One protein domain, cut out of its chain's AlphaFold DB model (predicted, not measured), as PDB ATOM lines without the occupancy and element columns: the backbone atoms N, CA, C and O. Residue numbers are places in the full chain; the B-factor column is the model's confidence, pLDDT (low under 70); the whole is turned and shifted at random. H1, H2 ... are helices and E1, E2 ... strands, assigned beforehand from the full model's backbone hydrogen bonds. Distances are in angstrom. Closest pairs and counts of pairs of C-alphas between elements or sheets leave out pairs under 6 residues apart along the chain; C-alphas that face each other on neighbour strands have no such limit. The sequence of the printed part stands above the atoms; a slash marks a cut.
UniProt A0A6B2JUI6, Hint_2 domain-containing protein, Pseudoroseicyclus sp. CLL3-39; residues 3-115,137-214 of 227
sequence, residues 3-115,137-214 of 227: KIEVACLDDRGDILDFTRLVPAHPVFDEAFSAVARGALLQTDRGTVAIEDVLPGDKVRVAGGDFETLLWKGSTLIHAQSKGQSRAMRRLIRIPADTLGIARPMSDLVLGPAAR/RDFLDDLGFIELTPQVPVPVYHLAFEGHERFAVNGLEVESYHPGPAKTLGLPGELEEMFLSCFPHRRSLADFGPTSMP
ATOM      1  N   LYS A   3     -24.529  17.854  37.164       95.69
ATOM      2  CA  LYS A   3     -23.343  18.706  37.282       95.69
ATOM      3  C   LYS A   3     -22.307  17.978  38.134       95.69
ATOM      4  O   LYS A   3     -22.625  17.609  39.260       95.69
ATOM      5  N   ILE A   4     -21.116  17.801  37.587       97.94
ATOM      6  CA  ILE A   4     -19.930  17.328  38.297       97.94
ATOM      7  C   ILE A   4     -18.869  18.424  38.300       97.94
ATOM      8  O   ILE A   4     -18.846  19.275  37.404       97.94
ATOM      9  N   GLU A   5     -17.993  18.376  39.289       98.56
ATOM     10  CA  GLU A   5     -16.788  19.197  39.357       98.56
ATOM     11  C   GLU A   5     -15.589  18.252  39.420       98.56
ATOM     12  O   GLU A   5     -15.643  17.198  40.056       98.56
ATOM     13  N   VAL A   6     -14.535  18.595  38.694       98.62
ATOM     14  CA  VAL A   6     -13.300  17.822  38.609       98.62
ATOM     15  C   VAL A   6     -12.154  18.765  38.912       98.62
ATOM     16  O   VAL A   6     -12.087  19.840  38.326       98.62
ATOM     17  N   ALA A   7     -11.249  18.338  39.785       98.50
ATOM     18  CA  ALA A   7      -9.910  18.885  39.915       98.50
ATOM     19  C   ALA A   7      -8.907  17.759  39.643       98.50
ATOM     20  O   ALA A   7      -9.066  16.650  40.154       98.50
ATOM     21  N   CYS A   8      -7.886  18.026  38.838       98.06
ATOM     22  CA  CYS A   8      -6.889  17.051  38.419       98.06
ATOM     23  C   CYS A   8      -5.496  17.680  38.448       98.06
ATOM     24  O   CYS A   8      -5.354  18.849  38.104       98.06
ATOM     25  N   LEU A   9      -4.485  16.905  38.827       97.50
ATOM     26  CA  LEU A   9      -3.087  17.280  38.661       97.50
ATOM     27  C   LEU A   9      -2.686  16.986  37.212       97.50
ATOM     28  O   LEU A   9      -2.964  15.888  36.720       97.50
ATOM     29  N   ASP A  10      -2.097  17.956  36.523       93.12
ATOM     30  CA  ASP A  10      -1.578  17.768  35.170       93.12
ATOM     31  C   ASP A  10      -0.099  17.336  35.162       93.12
ATOM     32  O   ASP A  10       0.571  17.286  36.197       93.12
ATOM     33  N   ASP A  11       0.430  17.037  33.973       88.69
ATOM     34  CA  ASP A  11       1.818  16.587  33.784       88.69
ATOM     35  C   ASP A  11       2.872  17.642  34.201       88.69
ATOM     36  O   ASP A  11       4.057  17.321  34.314       88.69
ATOM     37  N   ARG A  12       2.476  18.908  34.400       91.81
ATOM     38  CA  ARG A  12       3.345  20.007  34.860       91.81
ATOM     39  C   ARG A  12       3.275  20.214  36.372       91.81
ATOM     40  O   ARG A  12       4.081  20.972  36.908       91.81
ATOM     41  N   GLY A  13       2.362  19.521  37.053       92.00
ATOM     42  CA  GLY A  13       2.080  19.705  38.471       92.00
ATOM     43  C   GLY A  13       1.117  20.859  38.758       92.00
ATOM     44  O   GLY A  13       0.959  21.224  39.923       92.00
ATOM     45  N   ASP A  14       0.476  21.419  37.732       96.31
ATOM     46  CA  ASP A  14      -0.565  22.430  37.887       96.31
ATOM     47  C   ASP A  14      -1.925  21.752  38.127       96.31
ATOM     48  O   ASP A  14      -2.194  20.633  37.678       96.31
ATOM     49  N   ILE A  15      -2.808  22.439  38.856       97.94
ATOM     50  CA  ILE A  15      -4.178  21.966  39.073       97.94
ATOM     51  C   ILE A  15      -5.054  22.467  37.927       97.94
ATOM     52  O   ILE A  15      -5.268  23.668  37.772       97.94
ATOM     53  N   LEU A  16      -5.613  21.527  37.169       97.06
ATOM     54  CA  LEU A  16      -6.694  21.768  36.221       97.06
ATOM     55  C   LEU A  16      -8.035  21.501  36.907       97.06
ATOM     56  O   LEU A  16      -8.305  20.367  37.314       97.06
ATOM     57  N   ASP A  17      -8.910  22.502  36.963       97.00
ATOM     58  CA  ASP A  17     -10.273  22.361  37.468       97.00
ATOM     59  C   ASP A  17     -11.334  22.739  36.424       97.00
ATOM     60  O   ASP A  17     -11.173  23.652  35.614       97.00
ATOM     61  N   PHE A  18     -12.439  21.993  36.400       98.06
ATOM     62  CA  PHE A  18     -13.565  22.290  35.521       98.06
ATOM     63  C   PHE A  18     -14.880  21.701  36.028       98.06
ATOM     64  O   PHE A  18     -14.942  20.741  36.795       98.06
ATOM     65  N   THR A  19     -15.975  22.268  35.529       98.31
ATOM     66  CA  THR A  19     -17.333  21.746  35.697       98.31
ATOM     67  C   THR A  19     -17.802  21.075  34.410       98.31
ATOM     68  O   THR A  19     -17.574  21.600  33.319       98.31
ATOM     69  N   ARG A  20     -18.547  19.969  34.522       96.06
ATOM     70  CA  ARG A  20     -19.203  19.328  33.371       96.06
ATOM     71  C   ARG A  20     -20.622  18.862  33.683       96.06
ATOM     72  O   ARG A  20     -20.945  18.504  34.813       96.06
ATOM     73  N   LEU A  21     -21.476  18.859  32.659       96.81
ATOM     74  CA  LEU A  21     -22.762  18.168  32.686       96.81
ATOM     75  C   LEU A  21     -22.608  16.775  32.075       96.81
ATOM     76  O   LEU A  21     -22.255  16.651  30.909       96.81
ATOM     77  N   VAL A  22     -22.924  15.741  32.847       95.56
ATOM     78  CA  VAL A  22     -22.876  14.333  32.425       95.56
ATOM     79  C   VAL A  22     -24.282  13.725  32.405       95.56
ATOM     80  O   VAL A  22     -25.182  14.235  33.087       95.56
ATOM     81  N   PRO A  23     -24.545  12.661  31.629       93.50
ATOM     82  CA  PRO A  23     -25.827  11.966  31.695       93.50
ATOM     83  C   PRO A  23     -26.063  11.373  33.091       93.50
ATOM     84  O   PRO A  23     -25.132  11.108  33.849       93.50
ATOM     85  N   ALA A  24     -27.333  11.163  33.442       89.94
ATOM     86  CA  ALA A  24     -27.694  10.442  34.662       89.94
ATOM     87  C   ALA A  24     -27.494   8.936  34.425       89.94
ATOM     88  O   ALA A  24     -28.455   8.206  34.192       89.94
ATOM     89  N   HIS A  25     -26.232   8.510  34.392       92.44
ATOM     90  CA  HIS A  25     -25.822   7.148  34.081       92.44
ATOM     91  C   HIS A  25     -24.961   6.584  35.225       92.44
ATOM     92  O   HIS A  25     -24.053   7.290  35.674       92.44
ATOM     93  N   PRO A  26     -25.176   5.321  35.654       92.69
ATOM     94  CA  PRO A  26     -24.506   4.735  36.818       92.69
ATOM     95  C   PRO A  26     -22.983   4.885  36.841       92.69
ATOM     96  O   PRO A  26     -22.417   5.081  37.907       92.69
ATOM     97  N   VAL A  27     -22.317   4.861  35.683       94.56
ATOM     98  CA  VAL A  27     -20.855   5.032  35.611       94.56
ATOM     99  C   VAL A  27     -20.366   6.372  36.183       94.56
ATOM    100  O   VAL A  27     -19.324   6.421  36.830       94.56
ATOM    101  N   PHE A  28     -21.137   7.452  36.005       96.00
ATOM    102  CA  PHE A  28     -20.823   8.757  36.591       96.00
ATOM    103  C   PHE A  28     -21.296   8.830  38.044       96.00
ATOM    104  O   PHE A  28     -20.629   9.428  38.880       96.00
ATOM    105  N   ASP A  29     -22.426   8.208  38.381       94.31
ATOM    106  CA  ASP A  29     -22.877   8.097  39.774       94.31
ATOM    107  C   ASP A  29     -21.766   7.457  40.624       94.31
ATOM    108  O   ASP A  29     -21.372   8.010  41.649       94.31
ATOM    109  N   GLU A  30     -21.208   6.341  40.152       95.69
ATOM    110  CA  GLU A  30     -20.141   5.608  40.832       95.69
ATOM    111  C   GLU A  30     -18.830   6.392  40.941       95.69
ATOM    112  O   GLU A  30     -18.095   6.191  41.901       95.69
ATOM    113  N   ALA A  31     -18.548   7.297  40.002       97.38
ATOM    114  CA  ALA A  31     -17.309   8.067  39.987       97.38
ATOM    115  C   ALA A  31     -17.260   9.249  40.952       97.38
ATOM    116  O   ALA A  31     -16.186   9.622  41.405       97.38
ATOM    117  N   PHE A  32     -18.401   9.864  41.249       98.19
ATOM    118  CA  PHE A  32     -18.413  11.186  41.881       98.19
ATOM    119  C   PHE A  32     -19.050  11.207  43.272       98.19
ATOM    120  O   PHE A  32     -19.070  12.256  43.908       98.19
ATOM    121  N   SER A  33     -19.606  10.089  43.754       97.81
ATOM    122  CA  SER A  33     -20.527  10.099  44.900       97.81
ATOM    123  C   SER A  33     -20.138   9.196  46.074       97.81
ATOM    124  O   SER A  33     -20.977   8.472  46.613       97.81
ATOM    125  N   ALA A  34     -18.869   9.233  46.494       98.50
ATOM    126  CA  ALA A  34     -18.353   8.332  47.528       98.50
ATOM    127  C   ALA A  34     -18.377   8.912  48.952       98.50
ATOM    128  O   ALA A  34     -18.980   8.319  49.836       98.50
ATOM    129  N   VAL A  35     -17.763  10.057  49.227       98.75
ATOM    130  CA  VAL A  35     -17.550  10.530  50.608       98.75
ATOM    131  C   VAL A  35     -18.129  11.927  50.775       98.75
ATOM    132  O   VAL A  35     -17.839  12.803  49.970       98.75
ATOM    133  N   ALA A  36     -18.973  12.155  51.781       98.69
ATOM    134  CA  ALA A  36     -19.551  13.478  52.004       98.69
ATOM    135  C   ALA A  36     -18.548  14.438  52.653       98.69
ATOM    136  O   ALA A  36     -17.585  14.023  53.298       98.69
ATOM    137  N   ARG A  37     -18.809  15.736  52.497       98.44
ATOM    138  CA  ARG A  37     -18.065  16.801  53.182       98.44
ATOM    139  C   ARG A  37     -17.954  16.601  54.699       98.44
ATOM    140  O   ARG A  37     -18.839  16.011  55.322       98.44
ATOM    141  N   GLY A  38     -16.909  17.172  55.289       97.75
ATOM    142  CA  GLY A  38     -16.589  17.100  56.714       97.75
ATOM    143  C   GLY A  38     -15.890  15.806  57.132       97.75
ATOM    144  O   GLY A  38     -15.507  15.664  58.291       97.75
ATOM    145  N   ALA A  39     -15.715  14.861  56.208       98.19
ATOM    146  CA  ALA A  39     -14.961  13.647  56.454       98.19
ATOM    147  C   ALA A  39     -13.456  13.956  56.479       98.19
ATOM    148  O   ALA A  39     -12.949  14.652  55.603       98.19
ATOM    149  N   LEU A  40     -12.745  13.453  57.484       97.88
ATOM    150  CA  LEU A  40     -11.348  13.775  57.762       97.88
ATOM    151  C   LEU A  40     -10.420  12.662  57.284       97.88
ATOM    152  O   LEU A  40     -10.654  11.488  57.575       97.88
ATOM    153  N   LEU A  41      -9.330  13.030  56.622       97.00
ATOM    154  CA  LEU A  41      -8.283  12.114  56.176       97.00
ATOM    155  C   LEU A  41      -6.895  12.627  56.576       97.00
ATOM    156  O   LEU A  41      -6.725  13.793  56.930       97.00
ATOM    157  N   GLN A  42      -5.903  11.738  56.579       96.69
ATOM    158  CA  GLN A  42      -4.522  12.088  56.917       96.69
ATOM    159  C   GLN A  42      -3.755  12.517  55.666       96.69
ATOM    160  O   GLN A  42      -3.739  11.783  54.678       96.69
ATOM    161  N   THR A  43      -3.074  13.655  55.739       97.62
ATOM    162  CA  THR A  43      -2.085  14.106  54.756       97.62
ATOM    163  C   THR A  43      -0.709  14.245  55.403       97.62
ATOM    164  O   THR A  43      -0.569  14.139  56.625       97.62
ATOM    165  N   ASP A  44       0.325  14.478  54.600       96.44
ATOM    166  CA  ASP A  44       1.681  14.772  55.083       96.44
ATOM    167  C   ASP A  44       1.770  16.077  55.902       96.44
ATOM    168  O   ASP A  44       2.754  16.312  56.604       96.44
ATOM    169  N   ARG A  45       0.719  16.904  55.858       94.81
ATOM    170  CA  ARG A  45       0.575  18.164  56.603       94.81
ATOM    171  C   ARG A  45      -0.404  18.059  57.778       94.81
ATOM    172  O   ARG A  45      -0.700  19.069  58.413       94.81
ATOM    173  N   GLY A  46      -0.888  16.855  58.089       96.19
ATOM    174  CA  GLY A  46      -1.808  16.583  59.194       96.19
ATOM    175  C   GLY A  46      -3.208  16.177  58.739       96.19
ATOM    176  O   GLY A  46      -3.428  15.745  57.612       96.19
ATOM    177  N   THR A  47      -4.180  16.266  59.644       96.88
ATOM    178  CA  THR A  47      -5.571  15.900  59.345       96.88
ATOM    179  C   THR A  47      -6.260  17.007  58.549       96.88
ATOM    180  O   THR A  47      -6.309  18.145  59.013       96.88
ATOM    181  N   VAL A  48      -6.845  16.670  57.399       97.94
ATOM    182  CA  VAL A  48      -7.530  17.615  56.500       97.94
ATOM    183  C   VAL A  48      -8.924  17.082  56.153       97.94
ATOM    184  O   VAL A  48      -9.126  15.868  56.071       97.94
ATOM    185  N   ALA A  49      -9.900  17.975  55.977       98.38
ATOM    186  CA  ALA A  49     -11.226  17.597  55.498       98.38
ATOM    187  C   ALA A  49     -11.186  17.279  53.997       98.38
ATOM    188  O   ALA A  49     -10.479  17.929  53.234       98.38
ATOM    189  N   ILE A  50     -11.953  16.286  53.554       98.62
ATOM    190  CA  ILE A  50     -11.920  15.809  52.168       98.62
ATOM    191  C   ILE A  50     -12.222  16.909  51.140       98.62
ATOM    192  O   ILE A  50     -11.665  16.894  50.042       98.62
ATOM    193  N   GLU A  51     -13.075  17.879  51.483       98.62
ATOM    194  CA  GLU A  51     -13.366  19.019  50.614       98.62
ATOM    195  C   GLU A  51     -12.142  19.910  50.355       98.62
ATOM    196  O   GLU A  51     -12.030  20.458  49.254       98.62
ATOM    197  N   ASP A  52     -11.217  19.984  51.313       98.31
ATOM    198  CA  ASP A  52     -10.074  20.900  51.324       98.31
ATOM    199  C   ASP A  52      -8.808  20.295  50.702       98.31
ATOM    200  O   ASP A  52      -7.885  21.029  50.360       98.31
ATOM    201  N   VAL A  53      -8.758  18.972  50.508       98.12
ATOM    202  CA  VAL A  53      -7.621  18.305  49.853       98.12
ATOM    203  C   VAL A  53      -7.614  18.628  48.364       98.12
ATOM    204  O   VAL A  53      -8.656  18.560  47.703       98.12
ATOM    205  N   LEU A  54      -6.452  18.942  47.804       98.00
ATOM    206  CA  LEU A  54      -6.285  19.284  46.395       98.00
ATOM    207  C   LEU A  54      -5.383  18.276  45.674       98.00
ATOM    208  O   LEU A  54      -4.513  17.670  46.301       98.00
ATOM    209  N   PRO A  55      -5.566  18.069  44.353       98.56
ATOM    210  CA  PRO A  55      -4.591  17.318  43.573       98.56
ATOM    211  C   PRO A  55      -3.174  17.873  43.786       98.56
ATOM    212  O   PRO A  55      -2.984  19.086  43.834       98.56
ATOM    213  N   GLY A  56      -2.197  16.984  43.953       98.12
ATOM    214  CA  GLY A  56      -0.832  17.306  44.378       98.12
ATOM    215  C   GLY A  56      -0.573  17.091  45.874       98.12
ATOM    216  O   GLY A  56       0.573  16.842  46.251       98.12
ATOM    217  N   ASP A  57      -1.605  17.106  46.723       98.19
ATOM    218  CA  ASP A  57      -1.447  16.776  48.142       98.19
ATOM    219  C   ASP A  57      -1.087  15.297  48.337       98.19
ATOM    220  O   ASP A  57      -1.516  14.412  47.591       98.19
ATOM    221  N   LYS A  58      -0.308  15.021  49.385       98.12
ATOM    222  CA  LYS A  58       0.094  13.672  49.782       98.12
ATOM    223  C   LYS A  58      -0.891  13.124  50.806       98.12
ATOM    224  O   LYS A  58      -0.895  13.562  51.953       98.12
ATOM    225  N   VAL A  59      -1.717  12.160  50.408       98.19
ATOM    226  CA  VAL A  59      -2.735  11.527  51.263       98.19
ATOM    227  C   VAL A  59      -2.237  10.173  51.739       98.19
ATOM    228  O   VAL A  59      -1.699   9.386  50.963       98.19
ATOM    229  N   ARG A  60      -2.441   9.876  53.022       97.12
ATOM    230  CA  ARG A  60      -2.069   8.584  53.592       97.12
ATOM    231  C   ARG A  60      -2.985   7.483  53.067       97.12
ATOM    232  O   ARG A  60      -4.200   7.520  53.289       97.12
ATOM    233  N   VAL A  61      -2.395   6.472  52.445       95.81
ATOM    234  CA  VAL A  61      -3.099   5.278  51.964       95.81
ATOM    235  C   VAL A  61      -2.932   4.112  52.944       95.81
ATOM    236  O   VAL A  61      -2.105   4.139  53.856       95.81
ATOM    237  N   ALA A  62      -3.753   3.073  52.795       88.31
ATOM    238  CA  ALA A  62      -3.836   1.950  53.729       88.31
ATOM    239  C   ALA A  62      -2.535   1.133  53.842       88.31
ATOM    240  O   ALA A  62      -2.324   0.477  54.859       88.31
ATOM    241  N   GLY A  63      -1.655   1.194  52.834       80.06
ATOM    242  CA  GLY A  63      -0.313   0.600  52.886       80.06
ATOM    243  C   GLY A  63       0.608   1.228  53.940       80.06
ATOM    244  O   GLY A  63       1.623   0.637  54.289       80.06
ATOM    245  N   GLY A  64       0.232   2.388  54.492       79.12
ATOM    246  CA  GLY A  64       1.013   3.139  55.476       79.12
ATOM    247  C   GLY A  64       1.777   4.315  54.871       79.12
ATOM    248  O   GLY A  64       2.095   5.245  55.616       79.12
ATOM    249  N   ASP A  65       1.982   4.293  53.555       90.38
ATOM    250  CA  ASP A  65       2.645   5.330  52.769       90.38
ATOM    251  C   ASP A  65       1.719   6.513  52.438       90.38
ATOM    252  O   ASP A  65       0.518   6.513  52.734       90.38
ATOM    253  N   PHE A  66       2.305   7.548  51.833       96.69
ATOM    254  CA  PHE A  66       1.597   8.719  51.329       96.69
ATOM    255  C   PHE A  66       1.658   8.777  49.806       96.69
ATOM    256  O   PHE A  66       2.739   8.907  49.226       96.69
ATOM    257  N   GLU A  67       0.491   8.795  49.173       97.56
ATOM    258  CA  GLU A  67       0.357   8.869  47.721       97.56
ATOM    259  C   GLU A  67      -0.084  10.256  47.267       97.56
ATOM    260  O   GLU A  67      -0.823  10.957  47.964       97.56
ATOM    261  N   THR A  68       0.382  10.669  46.086       97.75
ATOM    262  CA  THR A  68      -0.045  11.940  45.487       97.75
ATOM    263  C   THR A  68      -1.481  11.812  45.006       97.75
ATOM    264  O   THR A  68      -1.776  10.982  44.145       97.75
ATOM    265  N   LEU A  69      -2.370  12.665  45.505       98.50
ATOM    266  CA  LEU A  69      -3.709  12.789  44.955       98.50
ATOM    267  C   LEU A  69      -3.616  13.321  43.520       98.50
ATOM    268  O   LEU A  69      -3.150  14.437  43.308       98.50
ATOM    269  N   LEU A  70      -4.077  12.554  42.535       98.44
ATOM    270  CA  LEU A  70      -4.054  12.983  41.131       98.44
ATOM    271  C   LEU A  70      -5.381  13.587  40.694       98.44
ATOM    272  O   LEU A  70      -5.420  14.404  39.779       98.44
ATOM    273  N   TRP A  71      -6.479  13.193  41.334       98.69
ATOM    274  CA  TRP A  71      -7.808  13.606  40.911       98.69
ATOM    275  C   TRP A  71      -8.799  13.628  42.064       98.69
ATOM    276  O   TRP A  71      -8.846  12.712  42.885       98.69
ATOM    277  N   LYS A  72      -9.630  14.667  42.082       98.81
ATOM    278  CA  LYS A  72     -10.778  14.828  42.968       98.81
ATOM    279  C   LYS A  72     -12.002  15.131  42.116       98.81
ATOM    280  O   LYS A  72     -12.084  16.189  41.496       98.81
ATOM    281  N   GLY A  73     -12.964  14.219  42.113       98.69
ATOM    282  CA  GLY A  73     -14.284  14.453  41.543       98.69
ATOM    283  C   GLY A  73     -15.287  14.791  42.630       98.69
ATOM    284  O   GLY A  73     -15.223  14.230  43.722       98.69
ATOM    285  N   SER A  74     -16.243  15.665  42.332       98.62
ATOM    286  CA  SER A  74     -17.379  15.919  43.208       98.62
ATOM    287  C   SER A  74     -18.710  16.033  42.461       98.62
ATOM    288  O   SER A  74     -18.786  16.314  41.262       98.62
ATOM    289  N   THR A  75     -19.791  15.809  43.202       98.12
ATOM    290  CA  THR A  75     -21.157  16.151  42.799       98.12
ATOM    291  C   THR A  75     -21.981  16.532  44.026       98.12
ATOM    292  O   THR A  75     -21.584  16.304  45.165       98.12
ATOM    293  N   LEU A  76     -23.178  17.074  43.804       97.44
ATOM    294  CA  LEU A  76     -24.165  17.301  44.856       97.44
ATOM    295  C   LEU A  76     -25.167  16.142  44.946       97.44
ATOM    296  O   LEU A  76     -25.773  15.757  43.941       97.44
ATOM    297  N   ILE A  77     -25.400  15.646  46.162       97.31
ATOM    298  CA  ILE A  77     -26.539  14.786  46.500       97.31
ATOM    299  C   ILE A  77     -27.674  15.669  47.004       97.31
ATOM    300  O   ILE A  77     -27.527  16.400  47.982       97.31
ATOM    301  N   HIS A  78     -28.826  15.596  46.339       94.94
ATOM    302  CA  HIS A  78     -30.000  16.396  46.679       94.94
ATOM    303  C   HIS A  78     -31.267  15.538  46.640       94.94
ATOM    304  O   HIS A  78     -31.628  14.990  45.596       94.94
ATOM    305  N   ALA A  79     -31.976  15.464  47.770       93.69
ATOM    306  CA  ALA A  79     -33.153  14.611  47.933       93.69
ATOM    307  C   ALA A  79     -34.286  14.900  46.929       93.69
ATOM    308  O   ALA A  79     -35.031  13.986  46.572       93.69
ATOM    309  N   GLN A  80     -34.395  16.144  46.449       90.94
ATOM    310  CA  GLN A  80     -35.459  16.588  45.541       90.94
ATOM    311  C   GLN A  80     -35.085  16.507  44.054       90.94
ATOM    312  O   GLN A  80     -35.847  16.957  43.198       90.94
ATOM    313  N   SER A  81     -33.914  15.960  43.705       87.31
ATOM    314  CA  SER A  81     -33.501  15.924  42.302       87.31
ATOM    315  C   SER A  81     -34.364  14.963  41.474       87.31
ATOM    316  O   SER A  81     -34.412  13.759  41.733       87.31
ATOM    317  N   LYS A  82     -35.060  15.497  40.466       83.94
ATOM    318  CA  LYS A  82     -35.891  14.715  39.540       83.94
ATOM    319  C   LYS A  82     -35.012  13.968  38.534       83.94
ATOM    320  O   LYS A  82     -33.986  14.481  38.101       83.94
ATOM    321  N   GLY A  83     -35.425  12.758  38.155       82.38
ATOM    322  CA  GLY A  83     -34.697  11.934  37.179       82.38
ATOM    323  C   GLY A  83     -33.411  11.292  37.715       82.38
ATOM    324  O   GLY A  83     -32.628  10.772  36.930       82.38
ATOM    325  N   GLN A  84     -33.189  11.320  39.034       85.50
ATOM    326  CA  GLN A  84     -32.105  10.587  39.687       85.50
ATOM    327  C   GLN A  84     -32.634   9.328  40.379       85.50
ATOM    328  O   GLN A  84     -33.769   9.295  40.871       85.50
ATOM    329  N   SER A  85     -31.789   8.298  40.460       90.31
ATOM    330  CA  SER A  85     -32.094   7.081  41.214       90.31
ATOM    331  C   SER A  85     -32.395   7.401  42.688       90.31
ATOM    332  O   SER A  85     -32.027   8.454  43.215       90.31
ATOM    333  N   ARG A  86     -33.095   6.499  43.393       92.56
ATOM    334  CA  ARG A  86     -33.314   6.642  44.848       92.56
ATOM    335  C   ARG A  86     -31.980   6.725  45.594       92.56
ATOM    336  O   ARG A  86     -31.837   7.596  46.442       92.56
ATOM    337  N   ALA A  87     -31.013   5.880  45.231       91.50
ATOM    338  CA  ALA A  87     -29.689   5.854  45.852       91.50
ATOM    339  C   ALA A  87     -28.970   7.210  45.736       91.50
ATOM    340  O   ALA A  87     -28.488   7.727  46.734       91.50
ATOM    341  N   MET A  88     -29.015   7.861  44.567       94.44
ATOM    342  CA  MET A  88     -28.429   9.198  44.350       94.44
ATOM    343  C   MET A  88     -29.138  10.355  45.065       94.44
ATOM    344  O   MET A  88     -28.767  11.516  44.905       94.44
ATOM    345  N   ARG A  89     -30.165  10.061  45.860       96.06
ATOM    346  CA  ARG A  89     -30.906  11.029  46.678       96.06
ATOM    347  C   ARG A  89     -30.764  10.743  48.171       96.06
ATOM    348  O   ARG A  89     -31.517  11.308  48.968       96.06
ATOM    349  N   ARG A  90     -29.867   9.829  48.538       97.56
ATOM    350  CA  ARG A  90     -29.637   9.357  49.902       97.56
ATOM    351  C   ARG A  90     -28.146   9.390  50.215       97.56
ATOM    352  O   ARG A  90     -27.312   9.296  49.318       97.56
ATOM    353  N   LEU A  91     -27.844   9.547  51.493       98.50
ATOM    354  CA  LEU A  91     -26.508   9.398  52.059       98.50
ATOM    355  C   LEU A  91     -26.544   8.250  53.070       98.50
ATOM    356  O   LEU A  91     -27.619   7.829  53.494       98.50
ATOM    357  N   ILE A  92     -25.379   7.761  53.468       98.56
ATOM    358  CA  ILE A  92     -25.232   6.714  54.479       98.56
ATOM    359  C   ILE A  92     -24.402   7.296  55.616       98.56
ATOM    360  O   ILE A  92     -23.279   7.731  55.391       98.56
ATOM    361  N   ARG A  93     -24.938   7.321  56.834       98.44
ATOM    362  CA  ARG A  93     -24.184   7.660  58.041       98.44
ATOM    363  C   ARG A  93     -23.730   6.384  58.724       98.44
ATOM    364  O   ARG A  93     -24.540   5.506  58.999       98.44
ATOM    365  N   ILE A  94     -22.450   6.339  59.052       98.31
ATOM    366  CA  ILE A  94     -21.847   5.343  59.927       98.31
ATOM    367  C   ILE A  94     -21.532   6.072  61.238       98.31
ATOM    368  O   ILE A  94     -20.642   6.929  61.238       98.31
ATOM    369  N   PRO A  95     -22.285   5.825  62.327       97.88
ATOM    370  CA  PRO A  95     -22.013   6.459  63.612       97.88
ATOM    371  C   PRO A  95     -20.614   6.122  64.137       97.88
ATOM    372  O   PRO A  95     -20.066   5.071  63.796       97.88
ATOM    373  N   ALA A  96     -20.048   6.979  64.983       97.56
ATOM    374  CA  ALA A  96     -18.782   6.688  65.658       97.56
ATOM    375  C   ALA A  96     -18.790   5.307  66.351       97.56
ATOM    376  O   ALA A  96     -19.825   4.854  66.841       97.56
ATOM    377  N   ASP A  97     -17.637   4.636  66.355       96.62
ATOM    378  CA  ASP A  97     -17.379   3.331  66.988       96.62
ATOM    379  C   ASP A  97     -18.224   2.132  66.502       96.62
ATOM    380  O   ASP A  97     -18.091   1.018  67.014       96.62
ATOM    381  N   THR A  98     -19.061   2.320  65.478       96.38
ATOM    382  CA  THR A  98     -19.992   1.298  64.963       96.38
ATOM    383  C   THR A  98     -19.296   0.010  64.506       96.38
ATOM    384  O   THR A  98     -19.837  -1.082  64.651       96.38
ATOM    385  N   LEU A  99     -18.080   0.117  63.966       94.56
ATOM    386  CA  LEU A  99     -17.266  -1.004  63.484       94.56
ATOM    387  C   LEU A  99     -16.090  -1.315  64.432       94.56
ATOM    388  O   LEU A  99     -15.083  -1.903  64.020       94.56
ATOM    389  N   GLY A 100     -16.213  -0.917  65.701       93.31
ATOM    390  CA  GLY A 100     -15.204  -1.058  66.747       93.31
ATOM    391  C   GLY A 100     -14.578   0.276  67.153       93.31
ATOM    392  O   GLY A 100     -14.837   1.309  66.545       93.31
ATOM    393  N   ILE A 101     -13.722   0.239  68.180       93.38
ATOM    394  CA  ILE A 101     -13.083   1.432  68.757       93.38
ATOM    395  C   ILE A 101     -12.405   2.259  67.659       93.38
ATOM    396  O   ILE A 101     -11.562   1.741  66.920       93.38
ATOM    397  N   ALA A 102     -12.759   3.543  67.591       91.38
ATOM    398  CA  ALA A 102     -12.269   4.516  66.625       91.38
ATOM    399  C   ALA A 102     -12.576   4.159  65.155       91.38
ATOM    400  O   ALA A 102     -11.864   4.594  64.246       91.38
ATOM    401  N   ARG A 103     -13.629   3.369  64.895       93.62
ATOM    402  CA  ARG A 103     -14.032   2.934  63.547       93.62
ATOM    403  C   ARG A 103     -15.527   3.159  63.294       93.62
ATOM    404  O   ARG A 103     -16.329   2.261  63.532       93.62
ATOM    405  N   PRO A 104     -15.907   4.316  62.732       96.62
ATOM    406  CA  PRO A 104     -15.093   5.520  62.575       96.62
ATOM    407  C   PRO A 104     -14.883   6.267  63.912       96.62
ATOM    408  O   PRO A 104     -15.631   6.073  64.864       96.62
ATOM    409  N   MET A 105     -13.861   7.126  63.990       93.88
ATOM    410  CA  MET A 105     -13.521   7.986  65.143       93.88
ATOM    411  C   MET A 105     -14.579   9.054  65.445       93.88
ATOM    412  O   MET A 105     -14.689   9.548  66.562       93.88
ATOM    413  N   SER A 106     -15.319   9.449  64.419       95.94
ATOM    414  CA  SER A 106     -16.450  10.364  64.464       95.94
ATOM    415  C   SER A 106     -17.434   9.925  63.390       95.94
ATOM    416  O   SER A 106     -17.057   9.199  62.467       95.94
ATOM    417  N   ASP A 107     -18.688  10.363  63.490       97.69
ATOM    418  CA  ASP A 107     -19.697  10.049  62.482       97.69
ATOM    419  C   ASP A 107     -19.176  10.307  61.066       97.69
ATOM    420  O   ASP A 107     -18.756  11.415  60.726       97.69
ATOM    421  N   LEU A 108     -19.219   9.272  60.234       98.44
ATOM    422  CA  LEU A 108     -18.803   9.341  58.843       98.44
ATOM    423  C   LEU A 108     -20.040   9.328  57.956       98.44
ATOM    424  O   LEU A 108     -20.865   8.418  58.045       98.44
ATOM    425  N   VAL A 109     -20.168  10.322  57.082       98.62
ATOM    426  CA  VAL A 109     -21.240  10.367  56.086       98.62
ATOM    427  C   VAL A 109     -20.662  10.047  54.713       98.62
ATOM    428  O   VAL A 109     -19.711  10.669  54.245       98.62
ATOM    429  N   LEU A 110     -21.257   9.060  54.060       98.75
ATOM    430  CA  LEU A 110     -20.871   8.540  52.761       98.75
ATOM    431  C   LEU A 110     -21.979   8.792  51.738       98.75
ATOM    432  O   LEU A 110     -23.170   8.832  52.056       98.75
ATOM    433  N   GLY A 111     -21.573   8.956  50.489       98.44
ATOM    434  CA  GLY A 111     -22.454   8.913  49.338       98.44
ATOM    435  C   GLY A 111     -22.726   7.476  48.861       98.44
ATOM    436  O   GLY A 111     -22.142   6.507  49.353       98.44
ATOM    437  N   PRO A 112     -23.636   7.311  47.891       97.25
ATOM    438  CA  PRO A 112     -24.132   6.004  47.458       97.25
ATOM    439  C   PRO A 112     -23.117   5.139  46.695       97.25
ATOM    440  O   PRO A 112     -23.367   3.938  46.533       97.25
ATOM    441  N   ALA A 113     -22.013   5.714  46.210       97.69
ATOM    442  CA  ALA A 113     -20.949   4.986  45.517       97.69
ATOM    443  C   ALA A 113     -19.855   4.454  46.454       97.69
ATOM    444  O   ALA A 113     -18.995   3.695  46.010       97.69
ATOM    445  N   ALA A 114     -19.875   4.829  47.736       98.38
ATOM    446  CA  ALA A 114     -18.818   4.471  48.670       98.38
ATOM    447  C   ALA A 114     -18.694   2.956  48.839       98.38
ATOM    448  O   ALA A 114     -19.672   2.284  49.189       98.38
ATOM    449  N   ARG A 115     -17.475   2.436  48.675       98.44
ATOM    450  CA  ARG A 115     -17.103   1.100  49.142       98.44
ATOM    451  C   ARG A 115     -16.134   1.224  50.307       98.44
ATOM    452  O   ARG A 115     -15.193   2.013  50.257       98.44
ATOM    453  N   ARG A 137     -23.806   1.022  51.394       96.38
ATOM    454  CA  ARG A 137     -25.272   0.919  51.305       96.38
ATOM    455  C   ARG A 137     -25.818  -0.498  51.467       96.38
ATOM    456  O   ARG A 137     -26.985  -0.642  51.799       96.38
ATOM    457  N   ASP A 138     -25.008  -1.521  51.201       95.50
ATOM    458  CA  ASP A 138     -25.458  -2.905  51.315       95.50
ATOM    459  C   ASP A 138     -25.631  -3.300  52.804       95.50
ATOM    460  O   ASP A 138     -26.197  -4.345  53.085       95.50
ATOM    461  N   PHE A 139     -25.188  -2.472  53.764       94.62
ATOM    462  CA  PHE A 139     -25.173  -2.778  55.204       94.62
ATOM    463  C   PHE A 139     -26.081  -1.893  56.071       94.62
ATOM    464  O   PHE A 139     -25.925  -1.873  57.294       94.62
ATOM    465  N   LEU A 140     -27.032  -1.177  55.460       93.50
ATOM    466  CA  LEU A 140     -28.054  -0.399  56.183       93.50
ATOM    467  C   LEU A 140     -28.822  -1.270  57.200       93.50
ATOM    468  O   LEU A 140     -29.058  -0.840  58.323       93.50
ATOM    469  N   ASP A 141     -29.105  -2.514  56.808       88.00
ATOM    470  CA  ASP A 141     -29.759  -3.591  57.572       88.00
ATOM    471  C   ASP A 141     -29.081  -4.035  58.879       88.00
ATOM    472  O   ASP A 141     -29.691  -4.655  59.748       88.00
ATOM    473  N   ASP A 142     -27.772  -3.810  58.978       86.69
ATOM    474  CA  ASP A 142     -26.927  -4.905  59.449       86.69
ATOM    475  C   ASP A 142     -25.781  -4.492  60.349       86.69
ATOM    476  O   ASP A 142     -25.504  -5.125  61.366       86.69
ATOM    477  N   LEU A 143     -25.100  -3.416  59.964       90.88
ATOM    478  CA  LEU A 143     -23.942  -2.911  60.686       90.88
ATOM    479  C   LEU A 143     -24.274  -1.607  61.407       90.88
ATOM    480  O   LEU A 143     -23.379  -0.818  61.653       90.88
ATOM    481  N   GLY A 144     -25.551  -1.333  61.698       92.75
ATOM    482  CA  GLY A 144     -25.969  -0.086  62.350       92.75
ATOM    483  C   GLY A 144     -25.788   1.167  61.483       92.75
ATOM    484  O   GLY A 144     -25.742   2.281  62.007       92.75
ATOM    485  N   PHE A 145     -25.659   1.006  60.163       97.06
ATOM    486  CA  PHE A 145     -25.562   2.129  59.233       97.06
ATOM    487  C   PHE A 145     -26.940   2.755  59.030       97.06
ATOM    488  O   PHE A 145     -27.955   2.070  58.990       97.06
ATOM    489  N   ILE A 146     -26.985   4.074  58.874       97.81
ATOM    490  CA  ILE A 146     -28.236   4.832  58.849       97.81
ATOM    491  C   ILE A 146     -28.380   5.520  57.496       97.81
ATOM    492  O   ILE A 146     -27.524   6.310  57.097       97.81
ATOM    493  N   GLU A 147     -29.484   5.275  56.794       97.75
ATOM    494  CA  GLU A 147     -29.800   6.016  55.572       97.75
ATOM    495  C   GLU A 147     -30.272   7.434  55.924       97.75
ATOM    496  O   GLU A 147     -31.206   7.632  56.701       97.75
ATOM    497  N   LEU A 148     -29.647   8.443  55.320       97.69
ATOM    498  CA  LEU A 148     -30.001   9.845  55.497       97.69
ATOM    499  C   LEU A 148     -30.664  10.410  54.239       97.69
ATOM    500  O   LEU A 148     -30.218  10.192  53.110       97.69
ATOM    501  N   THR A 149     -31.697  11.224  54.448       97.50
ATOM    502  CA  THR A 149     -32.282  12.074  53.404       97.50
ATOM    503  C   THR A 149     -31.835  13.520  53.637       97.50
ATOM    504  O   THR A 149     -32.330  14.157  54.574       97.50
ATOM    505  N   PRO A 150     -30.899  14.053  52.830       96.19
ATOM    506  CA  PRO A 150     -30.357  15.384  53.066       96.19
ATOM    507  C   PRO A 150     -31.412  16.466  52.800       96.19
ATOM    508  O   PRO A 150     -32.081  16.451  51.764       96.19
ATOM    509  N   GLN A 151     -31.550  17.407  53.740       94.75
ATOM    510  CA  GLN A 151     -32.504  18.525  53.647       94.75
ATOM    511  C   GLN A 151     -32.024  19.632  52.699       94.75
ATOM    512  O   GLN A 151     -32.830  20.339  52.103       94.75
ATOM    513  N   VAL A 152     -30.707  19.754  52.534       95.56
ATOM    514  CA  VAL A 152     -30.039  20.669  51.599       95.56
ATOM    515  C   VAL A 152     -29.094  19.870  50.700       95.56
ATOM    516  O   VAL A 152     -28.695  18.775  51.095       95.56
ATOM    517  N   PRO A 153     -28.720  20.361  49.505       97.00
ATOM    518  CA  PRO A 153     -27.705  19.702  48.691       97.00
ATOM    519  C   PRO A 153     -26.397  19.503  49.472       97.00
ATOM    520  O   PRO A 153     -25.864  20.453  50.042       97.00
ATOM    521  N   VAL A 154     -25.884  18.273  49.489       98.38
ATOM    522  CA  VAL A 154     -24.632  17.918  50.171       98.38
ATOM    523  C   VAL A 154     -23.576  17.571  49.125       98.38
ATOM    524  O   VAL A 154     -23.823  16.669  48.317       98.38
ATOM    525  N   PRO A 155     -22.417  18.251  49.111       98.38
ATOM    526  CA  PRO A 155     -21.309  17.850  48.265       98.38
ATOM    527  C   PRO A 155     -20.702  16.538  48.760       98.38
ATOM    528  O   PRO A 155     -20.500  16.320  49.961       98.38
ATOM    529  N   VAL A 156     -20.443  15.669  47.794       98.75
ATOM    530  CA  VAL A 156     -19.765  14.390  47.952       98.75
ATOM    531  C   VAL A 156     -18.597  14.337  46.978       98.75
ATOM    532  O   VAL A 156     -18.654  14.949  45.912       98.75
ATOM    533  N   TYR A 157     -17.560  13.607  47.358       98.81
ATOM    534  CA  TYR A 157     -16.269  13.574  46.693       98.81
ATOM    535  C   TYR A 157     -15.826  12.135  46.449       98.81
ATOM    536  O   TYR A 157     -16.197  11.221  47.189       98.81
ATOM    537  N   HIS A 158     -14.987  11.937  45.441       98.62
ATOM    538  CA  HIS A 158     -14.191  10.726  45.269       98.62
ATOM    539  C   HIS A 158     -12.776  11.129  44.859       98.62
ATOM    540  O   HIS A 158     -12.583  12.133  44.175       98.62
ATOM    541  N   LEU A 159     -11.788  10.368  45.316       98.69
ATOM    542  CA  LEU A 159     -10.367  10.647  45.136       98.69
ATOM    543  C   LEU A 159      -9.747   9.555  44.273       98.69
ATOM    544  O   LEU A 159     -10.093   8.395  44.473       98.69
ATOM    545  N   ALA A 160      -8.826   9.887  43.373       98.38
ATOM    546  CA  ALA A 160      -8.038   8.904  42.633       98.38
ATOM    547  C   ALA A 160      -6.540   9.234  42.684       98.38
ATOM    548  O   ALA A 160      -6.139  10.402  42.670       98.38
ATOM    549  N   PHE A 161      -5.737   8.178  42.735       97.50
ATOM    550  CA  PHE A 161      -4.276   8.200  42.823       97.50
ATOM    551  C   PHE A 161      -3.675   7.608  41.544       97.50
ATOM    552  O   PHE A 161      -4.412   7.317  40.600       97.50
ATOM    553  N   GLU A 162      -2.354   7.410  41.508       95.56
ATOM    554  CA  GLU A 162      -1.661   6.719  40.408       95.56
ATOM    555  C   GLU A 162      -2.230   5.308  40.182       95.56
ATOM    556  O   GLU A 162      -2.485   4.915  39.043       95.56
ATOM    557  N   GLY A 163      -2.512   4.581  41.267       94.88
ATOM    558  CA  GLY A 163      -3.154   3.268  41.260       94.88
ATOM    559  C   GLY A 163      -4.476   3.228  42.029       94.88
ATOM    560  O   GLY A 163      -4.958   4.230  42.562       94.88
ATOM    561  N   HIS A 164      -5.079   2.036  42.086       97.06
ATOM    562  CA  HIS A 164      -6.247   1.786  42.926       97.06
ATOM    563  C   HIS A 164      -5.841   1.667  44.394       97.06
ATOM    564  O   HIS A 164      -5.264   0.659  44.802       97.06
ATOM    565  N   GLU A 165      -6.233   2.639  45.204       97.44
ATOM    566  CA  GLU A 165      -5.848   2.721  46.604       97.44
ATOM    567  C   GLU A 165      -7.033   2.587  47.554       97.44
ATOM    568  O   GLU A 165      -8.213   2.656  47.201       97.44
ATOM    569  N   ARG A 166      -6.686   2.413  48.824       96.81
ATOM    570  CA  ARG A 166      -7.594   2.600  49.951       96.81
ATOM    571  C   ARG A 166      -7.019   3.687  50.825       96.81
ATOM    572  O   ARG A 166      -5.814   3.708  51.051       96.81
ATOM    573  N   PHE A 167      -7.863   4.547  51.362       96.81
ATOM    574  CA  PHE A 167      -7.430   5.621  52.247       96.81
ATOM    575  C   PHE A 167      -8.333   5.679  53.474       96.81
ATOM    576  O   PHE A 167      -9.502   5.295  53.428       96.81
ATOM    577  N   ALA A 168      -7.766   6.101  54.601       95.00
ATOM    578  CA  ALA A 168      -8.496   6.169  55.856       95.00
ATOM    579  C   ALA A 168      -9.276   7.486  55.945       95.00
ATOM    580  O   ALA A 168      -8.689   8.566  55.876       95.00
ATOM    581  N   VAL A 169     -10.585   7.382  56.163       95.88
ATOM    582  CA  VAL A 169     -11.493   8.507  56.381       95.88
ATOM    583  C   VAL A 169     -12.190   8.317  57.720       95.88
ATOM    584  O   VAL A 169     -12.843   7.300  57.943       95.88
ATOM    585  N   ASN A 170     -12.007   9.255  58.648       96.38
ATOM    586  CA  ASN A 170     -12.411   9.124  60.054       96.38
ATOM    587  C   ASN A 170     -11.977   7.776  60.673       96.38
ATOM    588  O   ASN A 170     -12.691   7.216  61.495       96.38
ATOM    589  N   GLY A 171     -10.841   7.205  60.258       93.00
ATOM    590  CA  GLY A 171     -10.361   5.902  60.745       93.00
ATOM    591  C   GLY A 171     -10.951   4.663  60.049       93.00
ATOM    592  O   GLY A 171     -10.566   3.547  60.394       93.00
ATOM    593  N   LEU A 172     -11.833   4.827  59.057       95.25
ATOM    594  CA  LEU A 172     -12.364   3.736  58.233       95.25
ATOM    595  C   LEU A 172     -11.703   3.715  56.848       95.25
ATOM    596  O   LEU A 172     -11.589   4.752  56.201       95.25
ATOM    597  N   GLU A 173     -11.283   2.542  56.371       96.75
ATOM    598  CA  GLU A 173     -10.721   2.394  55.020       96.75
ATOM    599  C   GLU A 173     -11.819   2.481  53.950       96.75
ATOM    600  O   GLU A 173     -12.723   1.640  53.897       96.75
ATOM    601  N   VAL A 174     -11.701   3.480  53.074       97.81
ATOM    602  CA  VAL A 174     -12.585   3.741  51.933       97.81
ATOM    603  C   VAL A 174     -11.813   3.537  50.629       97.81
ATOM    604  O   VAL A 174     -10.623   3.832  50.532       97.81
ATOM    605  N   GLU A 175     -12.501   3.018  49.620       98.31
ATOM    606  CA  GLU A 175     -11.994   2.836  48.260       98.31
ATOM    607  C   GLU A 175     -11.728   4.177  47.543       98.31
ATOM    608  O   GLU A 175     -12.623   5.024  47.448       98.31
ATOM    609  N   SER A 176     -10.532   4.349  46.965       98.44
ATOM    610  CA  SER A 176     -10.281   5.391  45.961       98.44
ATOM    611  C   SER A 176     -10.996   5.051  44.655       98.44
ATOM    612  O   SER A 176     -11.276   3.891  44.361       98.44
ATOM    613  N   TYR A 177     -11.294   6.044  43.828       98.31
ATOM    614  CA  TYR A 177     -12.006   5.792  42.593       98.31
ATOM    615  C   TYR A 177     -11.203   4.877  41.671       98.31
ATOM    616  O   TYR A 177     -10.031   5.114  41.382       98.31
ATOM    617  N   HIS A 178     -11.881   3.841  41.190       97.62
ATOM    618  CA  HIS A 178     -11.423   2.986  40.113       97.62
ATOM    619  C   HIS A 178     -12.663   2.424  39.395       97.62
ATOM    620  O   HIS A 178     -13.529   1.837  40.061       97.62
ATOM    621  N   PRO A 179     -12.783   2.551  38.061       95.69
ATOM    622  CA  PRO A 179     -13.987   2.161  37.317       95.69
ATOM    623  C   PRO A 179     -14.242   0.646  37.318       95.69
ATOM    624  O   PRO A 179     -15.331   0.186  36.997       95.69
ATOM    625  N   GLY A 180     -13.246  -0.137  37.726       92.69
ATOM    626  CA  GLY A 180     -13.212  -1.585  37.559       92.69
ATOM    627  C   GLY A 180     -12.369  -1.948  36.336       92.69
ATOM    628  O   GLY A 180     -11.871  -1.057  35.649       92.69
ATOM    629  N   PRO A 181     -12.149  -3.243  36.070       86.75
ATOM    630  CA  PRO A 181     -11.360  -3.662  34.918       86.75
ATOM    631  C   PRO A 181     -11.939  -3.094  33.615       86.75
ATOM    632  O   PRO A 181     -13.132  -3.259  33.353       86.75
ATOM    633  N   ALA A 182     -11.097  -2.499  32.763       82.50
ATOM    634  CA  ALA A 182     -11.525  -1.874  31.503       82.50
ATOM    635  C   ALA A 182     -12.417  -2.798  30.649       82.50
ATOM    636  O   ALA A 182     -13.457  -2.387  30.141       82.50
ATOM    637  N   LYS A 183     -12.072  -4.094  30.593       79.00
ATOM    638  CA  LYS A 183     -12.829  -5.132  29.867       79.00
ATOM    639  C   LYS A 183     -14.266  -5.327  30.365       79.00
ATOM    640  O   LYS A 183     -15.090  -5.853  29.628       79.00
ATOM    641  N   THR A 184     -14.550  -4.958  31.612       81.50
ATOM    642  CA  THR A 184     -15.859  -5.147  32.256       81.50
ATOM    643  C   THR A 184     -16.725  -3.892  32.253       81.50
ATOM    644  O   THR A 184     -17.921  -4.002  32.502       81.50
ATOM    645  N   LEU A 185     -16.156  -2.715  31.959       84.19
ATOM    646  CA  LEU A 185     -16.900  -1.454  31.998       84.19
ATOM    647  C   LEU A 185     -17.872  -1.322  30.815       84.19
ATOM    648  O   LEU A 185     -18.993  -0.855  30.999       84.19
ATOM    649  N   GLY A 186     -17.452  -1.762  29.622       81.12
ATOM    650  CA  GLY A 186     -18.326  -1.941  28.457       81.12
ATOM    651  C   GLY A 186     -19.091  -0.686  28.018       81.12
ATOM    652  O   GLY A 186     -20.276  -0.782  27.701       81.12
ATOM    653  N   LEU A 187     -18.449   0.489  28.028       89.31
ATOM    654  CA  LEU A 187     -19.091   1.741  27.616       89.31
ATOM    655  C   LEU A 187     -19.151   1.857  26.079       89.31
ATOM    656  O   LEU A 187     -18.171   1.550  25.405       89.31
ATOM    657  N   PRO A 188     -20.271   2.323  25.497       90.69
ATOM    658  CA  PRO A 188     -20.319   2.719  24.088       90.69
ATOM    659  C   PRO A 188     -19.388   3.908  23.807       90.69
ATOM    660  O   PRO A 188     -19.233   4.759  24.678       90.69
ATOM    661  N   GLY A 189     -18.853   4.020  22.584       91.19
ATOM    662  CA  GLY A 189     -17.800   4.987  22.220       91.19
ATOM    663  C   GLY A 189     -18.013   6.422  22.724       91.19
ATOM    664  O   GLY A 189     -17.190   6.924  23.481       91.19
ATOM    665  N   GLU A 190     -19.150   7.056  22.416       94.88
ATOM    666  CA  GLU A 190     -19.432   8.430  22.878       94.88
ATOM    667  C   GLU A 190     -19.500   8.552  24.412       94.88
ATOM    668  O   GLU A 190     -19.113   9.566  24.997       94.88
ATOM    669  N   LEU A 191     -20.002   7.512  25.088       94.94
ATOM    670  CA  LEU A 191     -20.099   7.484  26.544       94.94
ATOM    671  C   LEU A 191     -18.729   7.251  27.184       94.94
ATOM    672  O   LEU A 191     -18.459   7.830  28.233       94.94
ATOM    673  N   GLU A 192     -17.880   6.434  26.559       95.31
ATOM    674  CA  GLU A 192     -16.495   6.213  26.973       95.31
ATOM    675  C   GLU A 192     -15.664   7.486  26.823       95.31
ATOM    676  O   GLU A 192     -15.001   7.883  27.776       95.31
ATOM    677  N   GLU A 193     -15.757   8.175  25.685       95.56
ATOM    678  CA  GLU A 193     -15.082   9.457  25.457       95.56
ATOM    679  C   GLU A 193     -15.523  10.507  26.483       95.56
ATOM    680  O   GLU A 193     -14.695  11.162  27.123       95.56
ATOM    681  N   MET A 194     -16.836  10.628  26.716       96.38
ATOM    682  CA  MET A 194     -17.380  11.507  27.753       96.38
ATOM    683  C   MET A 194     -16.883  11.108  29.146       96.38
ATOM    684  O   MET A 194     -16.536  11.970  29.956       96.38
ATOM    685  N   PHE A 195     -16.834   9.815  29.445       97.12
ATOM    686  CA  PHE A 195     -16.355   9.314  30.723       97.12
ATOM    687  C   PHE A 195     -14.866   9.626  30.923       97.12
ATOM    688  O   PHE A 195     -14.526  10.285  31.903       97.12
ATOM    689  N   LEU A 196     -13.998   9.266  29.974       96.81
ATOM    690  CA  LEU A 196     -12.559   9.549  30.013       96.81
ATOM    691  C   LEU A 196     -12.260  11.044  30.077       96.81
ATOM    692  O   LEU A 196     -11.368  11.458  30.810       96.81
ATOM    693  N   SER A 197     -13.061  11.882  29.415       96.44
ATOM    694  CA  SER A 197     -12.898  13.335  29.493       96.44
ATOM    695  C   SER A 197     -13.030  13.887  30.923       96.44
ATOM    696  O   SER A 197     -12.613  15.018  31.184       96.44
ATOM    697  N   CYS A 198     -13.624  13.129  31.854       97.62
ATOM    698  CA  CYS A 198     -13.731  13.488  33.268       97.62
ATOM    699  C   CYS A 198     -12.469  13.156  34.088       97.62
ATOM    700  O   CYS A 198     -12.385  13.565  35.245       97.62
ATOM    701  N   PHE A 199     -11.490  12.460  33.501       97.12
ATOM    702  CA  PHE A 199     -10.245  12.026  34.140       97.12
ATOM    703  C   PHE A 199      -9.026  12.455  33.304       97.12
ATOM    704  O   PHE A 199      -8.405  11.613  32.664       97.12
ATOM    705  N   PRO A 200      -8.643  13.746  33.307       95.38
ATOM    706  CA  PRO A 200      -7.572  14.255  32.439       95.38
ATOM    707  C   PRO A 200      -6.207  13.568  32.609       95.38
ATOM    708  O   PRO A 200      -5.440  13.497  31.656       95.38
ATOM    709  N   HIS A 201      -5.923  13.030  33.799       93.81
ATOM    710  CA  HIS A 201      -4.717  12.252  34.103       93.81
ATOM    711  C   HIS A 201      -4.713  10.837  33.486       93.81
ATOM    712  O   HIS A 201      -3.749  10.096  33.667       93.81
ATOM    713  N   ARG A 202      -5.777  10.419  32.785       95.50
ATOM    714  CA  ARG A 202      -5.900   9.103  32.139       95.50
ATOM    715  C   ARG A 202      -6.157   9.278  30.646       95.50
ATOM    716  O   ARG A 202      -7.070   9.987  30.238       95.50
ATOM    717  N   ARG A 203      -5.368   8.593  29.822       93.31
ATOM    718  CA  ARG A 203      -5.495   8.570  28.355       93.31
ATOM    719  C   ARG A 203      -6.413   7.446  27.889       93.31
ATOM    720  O   ARG A 203      -7.012   7.550  26.825       93.31
ATOM    721  N   SER A 204      -6.513   6.374  28.671       94.62
ATOM    722  CA  SER A 204      -7.356   5.217  28.376       94.62
ATOM    723  C   SER A 204      -7.945   4.589  29.641       94.62
ATOM    724  O   SER A 204      -7.448   4.799  30.747       94.62
ATOM    725  N   LEU A 205      -8.973   3.748  29.485       93.62
ATOM    726  CA  LEU A 205      -9.515   2.959  30.599       93.62
ATOM    727  C   LEU A 205      -8.489   1.980  31.194       93.62
ATOM    728  O   LEU A 205      -8.617   1.597  32.355       93.62
ATOM    729  N   ALA A 206      -7.484   1.561  30.418       93.44
ATOM    730  CA  ALA A 206      -6.434   0.665  30.900       93.44
ATOM    731  C   ALA A 206      -5.480   1.358  31.884       93.44
ATOM    732  O   ALA A 206      -4.893   0.683  32.729       93.44
ATOM    733  N   ASP A 207      -5.372   2.687  31.820       95.25
ATOM    734  CA  ASP A 207      -4.447   3.466  32.646       95.25
ATOM    735  C   ASP A 207      -4.838   3.441  34.129       95.25
ATOM    736  O   ASP A 207      -3.984   3.650  34.978       95.25
ATOM    737  N   PHE A 208      -6.100   3.140  34.464       95.25
ATOM    738  CA  PHE A 208      -6.534   2.940  35.854       95.25
ATOM    739  C   PHE A 208      -5.870   1.726  36.527       95.25
ATOM    740  O   PHE A 208      -5.817   1.660  37.755       95.25
ATOM    741  N   GLY A 209      -5.340   0.790  35.735       94.81
ATOM    742  CA  GLY A 209      -4.605  -0.366  36.229       94.81
ATOM    743  C   GLY A 209      -5.489  -1.467  36.835       94.81
ATOM    744  O   GLY A 209      -6.675  -1.591  36.514       94.81
ATOM    745  N   PRO A 210      -4.895  -2.365  37.639       94.44
ATOM    746  CA  PRO A 210      -5.624  -3.408  38.347       94.44
ATOM    747  C   PRO A 210      -6.237  -2.884  39.651       94.44
ATOM    748  O   PRO A 210      -5.714  -1.989  40.312       94.44
ATOM    749  N   THR A 211      -7.310  -3.533  40.100       94.19
ATOM    750  CA  THR A 211      -7.864  -3.276  41.431       94.19
ATOM    751  C   THR A 211      -6.972  -3.892  42.513       94.19
ATOM    752  O   THR A 211      -6.784  -5.106  42.526       94.19
ATOM    753  N   SER A 212      -6.498  -3.093  43.471       92.75
ATOM    754  CA  SER A 212      -5.735  -3.556  44.646       92.75
ATOM    755  C   SER A 212      -6.472  -4.493  45.613       92.75
ATOM    756  O   SER A 212      -5.817  -5.200  46.373       92.75
ATOM    757  N   MET A 213      -7.809  -4.518  45.609       94.88
ATOM    758  CA  MET A 213      -8.618  -5.396  46.461       94.88
ATOM    759  C   MET A 213      -9.811  -5.959  45.688       94.88
ATOM    760  O   MET A 213     -10.347  -5.271  44.812       94.88
ATOM    761  N   PRO A 214     -10.273  -7.176  46.026       95.75
ATOM    762  CA  PRO A 214     -11.503  -7.704  45.462       95.75
ATOM    763  C   PRO A 214     -12.700  -6.854  45.898       95.75
ATOM    764  O   PRO A 214     -12.753  -6.352  47.026       95.75
TER     765      PRO A 214
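This is residues 3 to 115 and 137 to 214 of the 227 residues of the protein "Hint_2 domain-containing protein" of Pseudoroseicyclus sp. CLL3-39 (UniProt A0A6B2JUI6). Picture a rounded domain built along one long, twisted antiparallel sheet in the order E2-E1-E7-E11, with H1 packed on it. Toward its E11 side are the small antiparallel sheet E9-E8-E10 and three short hairpins, E3-E4, E5-E6 and E12-E13, while toward its E2 side H2, H3 and H4 make a loose group. The printed part has 191 residues, with 13 named strands and 4 named helices: E1, E2, H1, E3 to E13, then H2 to H4. The class is mixed, helices and strands, with under half of the residues in named elements; the whole is compact, with a radius of gyration of the C-alphas of 15.9 A and spans of 42 by 41 by 30 A.

Find C-alpha 3 at (-23.343, 18.706, 37.282); from there E1, residues 3 to 9, runs 20.4 A, and E2, residues 15 to 22, runs 21.3 A. H1 is residues 26 to 32, 10.2 A. Then come E3, residues 40 to 43, E4, 46 to 49, E5, 58 to 60, and E6, 66 to 68. E6 runs on at 85 degrees into E7, residues 71 to 77, 19.6 A. Next are E8, 91 to 94, E9, 108 to 110, and E10, 146 to 148. From C-alpha 154 at (-24.632, 17.918, 50.171) E11, residues 154 to 160, runs 20.3 A. E12, 166 to 169, E13, 172 to 175, H2, 182 to 185, H3, 189 to 196, 10.4 A, and H4, 205 to 208, follow.

Look first at the hairpin E1 and E2, where N 6 and O 18 are 2.9 A apart. E1 and E7 are antiparallel, with N 7 and O 72 at 2.9 A; so are E7 and E11, with N 73 and O 158 at 3.0 A. H1 is on this sheet; the closest C-alphas of H1 and E7, Phe 32 and Ser 74, are 5.0 A apart. E8 is an inner strand, with N 94 and O 108 of E9 at 2.8 A and N 93 and O 146 of E10 at 2.8 A. In the hairpins E3-E4, E5-E6 and E12-E13, find N 41 and O 48 at 2.9 A, N 59 and O 67 at 2.9 A, and N 167 and O 174 at 3.0 A. The closest C-alphas of E3 and E12, Leu 41 and Val 169, are 4.8 A apart. H3 only grazes the large sheet, with residues 191 to 195. H2 and H4 are close but not clearly touching, C-alphas 182 and 205 being closest at 5.3 A. Every O i to N i+4 pair is within hydrogen-bond range in H1 and H3; H2 and H4 are too short for one.

The C-alphas farthest apart, Ile 101 and Gly 189, are 46.9 A apart. Residues 116 to 136 are not printed, and C-alphas 115 and 137 are 8.5 A apart across the cut. The links E7 to E8 and E8 to E9 are long. Mean pLDDT of the printed part is 95.2, and no printed residue is under 70.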